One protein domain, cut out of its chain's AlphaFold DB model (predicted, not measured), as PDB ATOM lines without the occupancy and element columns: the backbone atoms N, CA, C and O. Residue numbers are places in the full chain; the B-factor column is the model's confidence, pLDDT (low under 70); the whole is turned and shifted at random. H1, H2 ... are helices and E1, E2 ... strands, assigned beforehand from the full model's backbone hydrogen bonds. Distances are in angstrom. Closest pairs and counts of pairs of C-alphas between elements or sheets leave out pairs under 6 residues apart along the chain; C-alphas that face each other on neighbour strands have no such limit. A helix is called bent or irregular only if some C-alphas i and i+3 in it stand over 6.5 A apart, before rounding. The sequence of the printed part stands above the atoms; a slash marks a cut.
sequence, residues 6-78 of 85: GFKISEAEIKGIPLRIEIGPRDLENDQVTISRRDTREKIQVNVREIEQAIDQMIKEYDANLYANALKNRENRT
ATOM      1  N   GLY A   6     120.322  91.523  74.398       88.25
ATOM      2  CA  GLY A   6     121.324  92.312  73.679       88.25
ATOM      3  C   GLY A   6     120.729  93.518  72.947       88.25
ATOM      4  O   GLY A   6     121.302  94.602  72.998       88.25
ATOM      5  N   PHE A   7     119.543  93.379  72.342       91.81
ATOM      6  CA  PHE A   7     118.858  94.515  71.721       91.81
ATOM      7  C   PHE A   7     118.510  95.597  72.755       91.81
ATOM      8  O   PHE A   7     118.716  96.781  72.495       91.81
ATOM      9  N   LYS A   8     118.007  95.205  73.933       89.56
ATOM     10  CA  LYS A   8     117.634  96.147  75.003       89.56
ATOM     11  C   LYS A   8     118.847  96.903  75.554       89.56
ATOM     12  O   LYS A   8     118.730  98.096  75.823       89.56
ATOM     13  N   ILE A   9     120.003  96.243  75.672       90.94
ATOM     14  CA  ILE A   9     121.264  96.903  76.049       90.94
ATOM     15  C   ILE A   9     121.619  97.967  75.014       90.94
ATOM     16  O   ILE A   9     121.780  99.129  75.371       90.94
ATOM     17  N   SER A  10     121.673  97.597  73.733       91.62
ATOM     18  CA  SER A  10     122.010  98.543  72.666       91.62
ATOM     19  C   SER A  10     121.030  99.717  72.602       91.62
ATOM     20  O   SER A  10     121.448 100.861  72.451       91.62
ATOM     21  N   GLU A  11     119.728  99.466  72.767       93.44
ATOM     22  CA  GLU A  11     118.707 100.519  72.811       93.44
ATOM     23  C   GLU A  11     118.934 101.486  73.989       93.44
ATOM     24  O   GLU A  11     118.833 102.699  73.811       93.44
ATOM     25  N   ALA A  12     119.284 100.973  75.172       91.81
ATOM     26  CA  ALA A  12     119.605 101.790  76.343       91.81
ATOM     27  C   ALA A  12     120.880 102.631  76.143       91.81
ATOM     28  O   ALA A  12     120.908 103.816  76.489       91.81
ATOM     29  N   GLU A  13     121.910 102.046  75.526       89.00
ATOM     30  CA  GLU A  13     123.158 102.738  75.193       89.00
ATOM     31  C   GLU A  13     122.934 103.855  74.162       89.00
ATOM     32  O   GLU A  13     123.487 104.949  74.289       89.00
ATOM     33  N   ILE A  14     122.067 103.648  73.175       92.44
ATOM     34  CA  ILE A  14     121.725 104.700  72.208       92.44
ATOM     35  C   ILE A  14     120.936 105.825  72.889       92.44
ATOM     36  O   ILE A  14     121.195 106.999  72.637       92.44
ATOM     37  N   LYS A  15     120.008 105.485  73.789       93.19
ATOM     38  CA  LYS A  15     119.120 106.451  74.455       93.19
ATOM     39  C   LYS A  15     119.773 107.306  75.536       93.19
ATOM     40  O   LYS A  15     119.103 108.185  76.066       93.19
ATOM     41  N   GLY A  16     121.034 107.078  75.889       91.88
ATOM     42  CA  GLY A  16     121.650 107.894  76.935       91.88
ATOM     43  C   GLY A  16     121.372 107.417  78.357       91.88
ATOM     44  O   GLY A  16     121.689 108.154  79.281       91.88
ATOM     45  N   ILE A  17     120.771 106.237  78.557       93.88
ATOM     46  CA  ILE A  17     120.300 105.829  79.889       93.88
ATOM     47  C   ILE A  17     121.506 105.730  80.846       93.88
ATOM     48  O   ILE A  17     122.441 104.993  80.528       93.88
ATOM     49  N   PRO A  18     121.517 106.459  81.982       93.06
ATOM     50  CA  PRO A  18     122.694 106.564  82.849       93.06
ATOM     51  C   PRO A  18     122.983 105.270  83.618       93.06
ATOM     52  O   PRO A  18     124.139 104.855  83.711       93.06
ATOM     53  N   LEU A  19     121.931 104.612  84.115       94.75
ATOM     54  CA  LEU A  19     121.993 103.366  84.879       94.75
ATOM     55  C   LEU A  19     121.037 102.331  84.284       94.75
ATOM     56  O   LEU A  19     119.891 102.643  83.957       94.75
ATOM     57  N   ARG A  20     121.485 101.080  84.181       93.50
ATOM     58  CA  ARG A  20     120.668  99.945  83.734       93.50
ATOM     59  C   ARG A  20     120.634  98.871  84.809       93.50
ATOM     60  O   ARG A  20     121.682  98.369  85.198       93.50
ATOM     61  N   ILE A  21     119.434  98.488  85.227       93.25
ATOM     62  CA  ILE A  21     119.216  97.415  86.198       93.25
ATOM     63  C   ILE A  21     118.971  96.113  85.429       93.25
ATOM     64  O   ILE A  21     118.059  96.019  84.606       93.25
ATOM     65  N   GLU A  22     119.822  95.126  85.671       91.50
ATOM     66  CA  GLU A  22     119.778  93.776  85.120       91.50
ATOM     67  C   GLU A  22     119.337  92.825  86.244       91.50
ATOM     68  O   GLU A  22     119.932  92.813  87.322       91.50
ATOM     69  N   ILE A  23     118.277  92.049  85.998       90.94
ATOM     70  CA  ILE A  23     117.739  91.069  86.949       90.94
ATOM     71  C   ILE A  23     117.763  89.703  86.270       90.94
ATOM     72  O   ILE A  23     116.955  89.431  85.376       90.94
ATOM     73  N   GLY A  24     118.722  88.863  86.655       88.44
ATOM     74  CA  GLY A  24     118.787  87.468  86.237       88.44
ATOM     75  C   GLY A  24     118.121  86.521  87.245       88.44
ATOM     76  O   GLY A  24     117.960  86.873  88.411       88.44
ATOM     77  N   PRO A  25     117.791  85.280  86.840       88.69
ATOM     78  CA  PRO A  25     117.255  84.269  87.757       88.69
ATOM     79  C   PRO A  25     118.224  83.945  88.908       88.69
ATOM     80  O   PRO A  25     117.789  83.785  90.039       88.69
ATOM     81  N   ARG A  26     119.539  83.944  88.646       88.31
ATOM     82  CA  ARG A  26     120.575  83.764  89.681       88.31
ATOM     83  C   ARG A  26     120.661  84.935  90.656       88.31
ATOM     84  O   ARG A  26     120.961  84.725  91.823       88.31
ATOM     85  N   ASP A  27     120.440  86.158  90.183       88.19
ATOM     86  CA  ASP A  27     120.483  87.336  91.052       88.19
ATOM     87  C   ASP A  27     119.259  87.335  91.978       88.19
ATOM     88  O   ASP A  27     119.381  87.594  93.172       88.19
ATOM     89  N   LEU A  28     118.102  86.917  91.447       87.81
ATOM     90  CA  LEU A  28     116.868  86.756  92.210       87.81
ATOM     91  C   LEU A  28     116.990  85.690  93.312       87.81
ATOM     92  O   LEU A  28     116.507  85.909  94.415       87.81
ATOM     93  N   GLU A  29     117.668  84.569  93.042       90.56
ATOM     94  CA  GLU A  29     117.958  83.539  94.056       90.56
ATOM     95  C   GLU A  29     118.817  84.064  95.218       90.56
ATOM     96  O   GLU A  29     118.745  83.529  96.322       90.56
ATOM     97  N   ASN A  30     119.614  85.109  94.983       90.56
ATOM     98  CA  ASN A  30     120.517  85.698  95.971       90.56
ATOM     99  C   ASN A  30     120.014  87.042  96.534       90.56
ATOM    100  O   ASN A  30     120.776  87.726  97.218       90.56
ATOM    101  N   ASP A  31     118.766  87.440  96.248       92.50
ATOM    102  CA  ASP A  31     118.206  88.759  96.597       92.50
ATOM    103  C   ASP A  31     119.112  89.931  96.163       92.50
ATOM    104  O   ASP A  31     119.286  90.931  96.870       92.50
ATOM    105  N   GLN A  32     119.714  89.812  94.982       94.25
ATOM    106  CA  GLN A  32     120.615  90.802  94.404       94.25
ATOM    107  C   GLN A  32     120.121  91.285  93.042       94.25
ATOM    108  O   GLN A  32     119.296  90.660  92.377       94.25
ATOM    109  N   VAL A  33     120.642  92.431  92.625       94.19
ATOM    110  CA  VAL A  33     120.477  92.981  91.280       94.19
ATOM    111  C   VAL A  33     121.818  93.469  90.767       94.19
ATOM    112  O   VAL A  33     122.666  93.909  91.543       94.19
ATOM    113  N   THR A  34     121.999  93.441  89.450       94.12
ATOM    114  CA  THR A  34     123.191  94.010  88.820       94.12
ATOM    115  C   THR A  34     122.852  95.368  88.220       94.12
ATOM    116  O   THR A  34     122.004  95.473  87.339       94.12
ATOM    117  N   ILE A  35     123.539  96.422  88.651       94.50
ATOM    118  CA  ILE A  35     123.416  97.769  88.095       94.50
ATOM    119  C   ILE A  35     124.628  98.035  87.205       94.50
ATOM    120  O   ILE A  35     125.770  97.924  87.643       94.50
ATOM    121  N   SER A  36     124.383  98.373  85.942       93.88
ATOM    122  CA  SER A  36     125.415  98.767  84.981       93.88
ATOM    123  C   SER A  36     125.403 100.277  84.765       93.88
ATOM    124  O   SER A  36     124.355 100.845  84.446       93.88
ATOM    125  N   ARG A  37     126.571 100.911  84.885       94.12
ATOM    126  CA  ARG A  37     126.768 102.347  84.641       94.12
ATOM    127  C   ARG A  37     127.133 102.630  83.189       94.12
ATOM    128  O   ARG A  37     127.921 101.903  82.591       94.12
ATOM    129  N   ARG A  38     126.620 103.725  82.628       92.94
ATOM    130  CA  ARG A  38     126.946 104.156  81.258       92.94
ATOM    131  C   ARG A  38     128.314 104.829  81.145       92.94
ATOM    132  O   ARG A  38     129.022 104.609  80.166       92.94
ATOM    133  N   ASP A  39     128.654 105.690  82.101       91.50
ATOM    134  CA  ASP A  39     129.859 106.527  82.064       91.50
ATOM    135  C   ASP A  39     131.139 105.697  82.210       91.50
ATOM    136  O   ASP A  39     132.074 105.883  81.433       91.50
ATOM    137  N   THR A  40     131.161 104.753  83.157       90.81
ATOM    138  CA  THR A  40     132.330 103.899  83.429       90.81
ATOM    139  C   THR A  40     132.241 102.507  82.805       90.81
ATOM    140  O   THR A  40     133.258 101.828  82.686       90.81
ATOM    141  N   ARG A  41     131.047 102.073  82.367       88.19
ATOM    142  CA  ARG A  41     130.745 100.685  81.948       88.19
ATOM    143  C   ARG A  41     130.952  99.639  83.048       88.19
ATOM    144  O   ARG A  41     131.013  98.445  82.758       88.19
ATOM    145  N   GLU A  42     131.035 100.075  84.300       90.88
ATOM    146  CA  GLU A  42     131.149  99.189  85.452       90.88
ATOM    147  C   GLU A  42     129.811  98.526  85.770       90.88
ATOM    148  O   GLU A  42     128.735  99.076  85.512       90.88
ATOM    149  N   LYS A  43     129.901  97.329  86.352       92.94
ATOM    150  CA  LYS A  43     128.764  96.567  86.853       92.94
ATOM    151  C   LYS A  43     128.934  96.349  88.344       92.94
ATOM    152  O   LYS A  43     129.981  95.873  88.773       92.94
ATOM    153  N   ILE A  44     127.903  96.677  89.108       93.12
ATOM    154  CA  ILE A  44     127.899  96.563  90.564       93.12
ATOM    155  C   ILE A  44     126.708  95.699  90.958       93.12
ATOM    156  O   ILE A  44     125.600  95.907  90.465       93.12
ATOM    157  N   GLN A  45     126.941  94.723  91.829       93.56
ATOM    158  CA  GLN A  45     125.873  93.939  92.437       93.56
ATOM    159  C   GLN A  45     125.439  94.607  93.735       93.56
ATOM    160  O   GLN A  45     126.277  94.961  94.562       93.56
ATOM    161  N   VAL A  46     124.134  94.796  93.895       94.12
ATOM    162  CA  VAL A  46     123.538  95.448  95.063       94.12
ATOM    163  C   VAL A  46     122.432  94.553  95.599       94.12
ATOM    164  O   VAL A  46     121.702  93.935  94.822       94.12
ATOM    165  N   ASN A  47     122.298  94.465  96.922       94.75
ATOM    166  CA  ASN A  47     121.160  93.778  97.517       94.75
ATOM    167  C   ASN A  47     119.861  94.523  97.172       94.75
ATOM    168  O   ASN A  47     119.812  95.752  97.210       94.75
ATOM    169  N   VAL A  48     118.787  93.787  96.888       91.50
ATOM    170  CA  VAL A  48     117.478  94.367  96.541       91.50
ATOM    171  C   VAL A  48     116.989  95.360  97.605       91.50
ATOM    172  O   VAL A  48     116.360  96.355  97.263       91.50
ATOM    173  N   ARG A  49     117.310  95.141  98.887       92.75
ATOM    174  CA  ARG A  49     116.901  96.026  99.994       92.75
ATOM    175  C   ARG A  49     117.623  97.374 100.008       92.75
ATOM    176  O   ARG A  49     117.101  98.327 100.570       92.75
ATOM    177  N   GLU A  50     118.804  97.450  99.405       93.81
ATOM    178  CA  GLU A  50     119.660  98.643  99.392       93.81
ATOM    179  C   GLU A  50     119.627  99.367  98.036       93.81
ATOM    180  O   GLU A  50     120.287 100.388  97.849       93.81
ATOM    181  N   ILE A  51     118.839  98.855  97.083       93.19
ATOM    182  CA  ILE A  51     118.832  99.311  95.692       93.19
ATOM    183  C   ILE A  51     118.497 100.800  95.548       93.19
ATOM    184  O   ILE A  51     119.128 101.490  94.756       93.19
ATOM    185  N   GLU A  52     117.535 101.308  96.319       93.81
ATOM    186  CA  GLU A  52     117.079 102.699  96.231       93.81
ATOM    187  C   GLU A  52     118.195 103.666  96.640       93.81
ATOM    188  O   GLU A  52     118.550 104.573  95.887       93.81
ATOM    189  N   GLN A  53     118.835 103.397  97.781       95.44
ATOM    190  CA  GLN A  53     119.958 104.193  98.278       95.44
ATOM    191  C   GLN A  53     121.158 104.125  97.328       95.44
ATOM    192  O   GLN A  53     121.805 105.141  97.064       95.44
ATOM    193  N   ALA A  54     121.440 102.938  96.782       94.31
ATOM    194  CA  ALA A  54     122.508 102.756  95.810       94.31
ATOM    195  C   ALA A  54     122.249 103.546  94.519       94.31
ATOM    196  O   ALA A  54     123.164 104.195  94.019       94.31
ATOM    197  N   ILE A  55     121.020 103.539  93.995       94.44
ATOM    198  CA  ILE A  55     120.652 104.303  92.794       94.44
ATOM    199  C   ILE A  55     120.816 105.805  93.039       94.44
ATOM    200  O   ILE A  55     121.465 106.475  92.234       94.44
ATOM    201  N   ASP A  56     120.293 106.327  94.149       95.56
ATOM    202  CA  ASP A  56     120.397 107.751  94.491       95.56
ATOM    203  C   ASP A  56     121.853 108.219  94.582       95.56
ATOM    204  O   ASP A  56     122.209 109.300  94.100       95.56
ATOM    205  N   GLN A  57     122.711 107.399  95.187       95.44
ATOM    206  CA  GLN A  57     124.136 107.682  95.289       95.44
ATOM    207  C   GLN A  57     124.828 107.594  93.921       95.44
ATOM    208  O   GLN A  57     125.563 108.506  93.537       95.44
ATOM    209  N   MET A  58     124.548 106.545  93.144       94.56
ATOM    210  CA  MET A  58     125.145 106.344  91.822       94.56
ATOM    211  C   MET A  58     124.769 107.446  90.829       94.56
ATOM    212  O   MET A  58     125.609 107.825  90.017       94.56
ATOM    213  N   ILE A  59     123.548 107.989  90.885       94.31
ATOM    214  CA  ILE A  59     123.142 109.116  90.030       94.31
ATOM    215  C   ILE A  59     123.958 110.372  90.365       94.31
ATOM    216  O   ILE A  59     124.481 111.021  89.461       94.31
ATOM    217  N   LYS A  60     124.142 110.687  91.653       95.88
ATOM    218  CA  LYS A  60     124.963 111.840  92.071       95.88
ATOM    219  C   LYS A  60     126.409 111.704  91.599       95.88
ATOM    220  O   LYS A  60     127.002 112.666  91.112       95.88
ATOM    221  N   GLU A  61     126.972 110.508  91.726       95.44
ATOM    222  CA  GLU A  61     128.324 110.213  91.249       95.44
ATOM    223  C   GLU A  61     128.432 110.277  89.727       95.44
ATOM    224  O   GLU A  61     129.435 110.755  89.202       95.44
ATOM    225  N   TYR A  62     127.412 109.803  89.010       94.94
ATOM    226  CA  TYR A  62     127.340 109.871  87.555       94.94
ATOM    227  C   TYR A  62     127.416 111.321  87.063       94.94
ATOM    228  O   TYR A  62     128.258 111.649  86.222       94.94
ATOM    229  N   ASP A  63     126.605 112.207  87.642       95.19
ATOM    230  CA  ASP A  63     126.593 113.626  87.285       95.19
ATOM    231  C   ASP A  63     127.928 114.308  87.616       95.19
ATOM    232  O   ASP A  63     128.483 115.044  86.792       95.19
ATOM    233  N   ALA A  64     128.491 114.015  88.793       96.69
ATOM    234  CA  ALA A  64     129.787 114.545  89.206       96.69
ATOM    235  C   ALA A  64     130.917 114.103  88.257       96.69
ATOM    236  O   ALA A  64     131.744 114.923  87.849       96.69
ATOM    237  N   ASN A  65     130.921 112.831  87.849       96.00
ATOM    238  CA  ASN A  65     131.899 112.281  86.914       96.00
ATOM    239  C   ASN A  65     131.800 112.934  85.535       96.00
ATOM    240  O   ASN A  65     132.821 113.307  84.950       96.00
ATOM    241  N   LEU A  66     130.585 113.096  85.002       95.31
ATOM    242  CA  LEU A  66     130.384 113.765  83.718       95.31
ATOM    243  C   LEU A  66     130.880 115.210  83.752       95.31
ATOM    244  O   LEU A  66     131.591 115.633  82.835       95.31
ATOM    245  N   TYR A  67     130.557 115.944  84.816       97.19
ATOM    246  CA  TYR A  67     131.026 117.312  84.993       97.19
ATOM    247  C   TYR A  67     132.555 117.379  85.078       97.19
ATOM    248  O   TYR A  67     133.176 118.154  84.348       97.19
ATOM    249  N   ALA A  68     133.178 116.538  85.909       97.00
ATOM    250  CA  ALA A  68     134.630 116.498  86.067       97.00
ATOM    251  C   ALA A  68     135.343 116.169  84.743       97.00
ATOM    252  O   ALA A  68     136.322 116.822  84.378       97.00
ATOM    253  N   ASN A  69     134.813 115.210  83.979       95.50
ATOM    254  CA  ASN A  69     135.331 114.860  82.659       95.50
ATOM    255  C   ASN A  69     135.206 116.024  81.668       95.50
ATOM    256  O   ASN A  69     136.152 116.320  80.933       95.50
ATOM    257  N   ALA A  70     134.064 116.715  81.649       95.88
ATOM    258  CA  ALA A  70     133.857 117.884  80.797       95.88
ATOM    259  C   ALA A  70     134.798 119.041  81.172       95.88
ATOM    260  O   ALA A  70     135.405 119.649  80.287       95.88
ATOM    261  N   LEU A  71     134.970 119.305  82.469       96.00
ATOM    262  CA  LEU A  71     135.864 120.339  82.984       96.00
ATOM    263  C   LEU A  71     137.318 120.066  82.584       96.00
ATOM    264  O   LEU A  71     137.950 120.917  81.957       96.00
ATOM    265  N   LYS A  72     137.803 118.846  82.834       95.56
ATOM    266  CA  LYS A  72     139.151 118.413  82.447       95.56
ATOM    267  C   LYS A  72     139.376 118.531  80.938       95.56
ATOM    268  O   LYS A  72     140.421 118.999  80.492       95.56
ATOM    269  N   ASN A  73     138.388 118.139  80.132       95.50
ATOM    270  CA  ASN A  73     138.462 118.277  78.677       95.50
ATOM    271  C   ASN A  73     138.544 119.743  78.235       95.50
ATOM    272  O   ASN A  73     139.295 120.056  77.311       95.50
ATOM    273  N   ARG A  74     137.791 120.640  78.882       94.62
ATOM    274  CA  ARG A  74     137.826 122.081  78.606       94.62
ATOM    275  C   ARG A  74     139.195 122.673  78.920       94.62
ATOM    276  O   ARG A  74     139.735 123.395  78.086       94.62
ATOM    277  N   GLU A  75     139.752 122.357  80.084       93.31
ATOM    278  CA  GLU A  75     141.064 122.842  80.529       93.31
ATOM    279  C   GLU A  75     142.182 122.361  79.602       93.31
ATOM    280  O   GLU A  75     142.944 123.173  79.083       93.31
ATOM    281  N   ASN A  76     142.201 121.066  79.270       92.38
ATOM    282  CA  ASN A  76     143.192 120.492  78.354       92.38
ATOM    283  C   ASN A  76     143.145 121.099  76.943       92.38
ATOM    284  O   ASN A  76     144.149 121.097  76.233       92.38
ATOM    285  N   ARG A  77     141.978 121.584  76.506       91.81
ATOM    286  CA  ARG A  77     141.782 122.184  75.176       91.81
ATOM    287  C   ARG A  77     141.885 123.707  75.168       91.81
ATOM    288  O   ARG A  77     141.880 124.291  74.088       91.81
ATOM    289  N   THR A  78     141.998 124.338  76.335       89.25
ATOM    290  CA  THR A  78     142.067 125.799  76.481       89.25
ATOM    291  C   THR A  78     143.316 126.191  77.278       89.25
ATOM    292  O   THR A  78     143.198 126.716  78.387       89.25
TER     293      THR A  78
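AT A GLANCE: This is residues 6 to 78 of the 85 residues of the protein "Proline--tRNA ligase" of Rhizobium sp. KAs_5_22 (UniProt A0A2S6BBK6). A small three-stranded antiparallel sheet has long helix H3 over one face; its far end, with residues 70 to 78, sticks out as an arm. H1 only grazes the sheet. The 73 printed residues run H1 E1 H2 E2 E3 H3, mixed in class, loose with radius of gyration 14.7 A, spanning 52 by 28 by 14 A.

HOW THE PARTS SIT: H1, residues 6 to 14, only grazes the sheet, with its residues 8 to 13; the closest C-alphas of H1 and E1, residues 19 to 22, are those of Ala 12 and Arg 20, 7.7 A apart. H2 is residues 25 to 29. E2, residues 32 to 37, is antiparallel to E1, N 20 to O 36 2.9 A, and forms a hairpin with E3, residues 43 to 47, N 35 to O 44 2.8 A. H3, residues 48 to 77, is over E2, on the opposite face from H2; O i to N i+4 pairs are within range in H1 and H2, 24 of 26 in H3.

IN THESE COORDINATES: H1 begins at C-alpha 6 (121.324, 92.312, 73.679). H3, 42.7 A, is irregular, C-alphas 49 and 52 being 7.7 A apart, and ends at C-alpha 77 (141.782, 122.184, 75.176).

THE WHOLE: The printed part has no cut, its links are tight, and no printed residue is under 70.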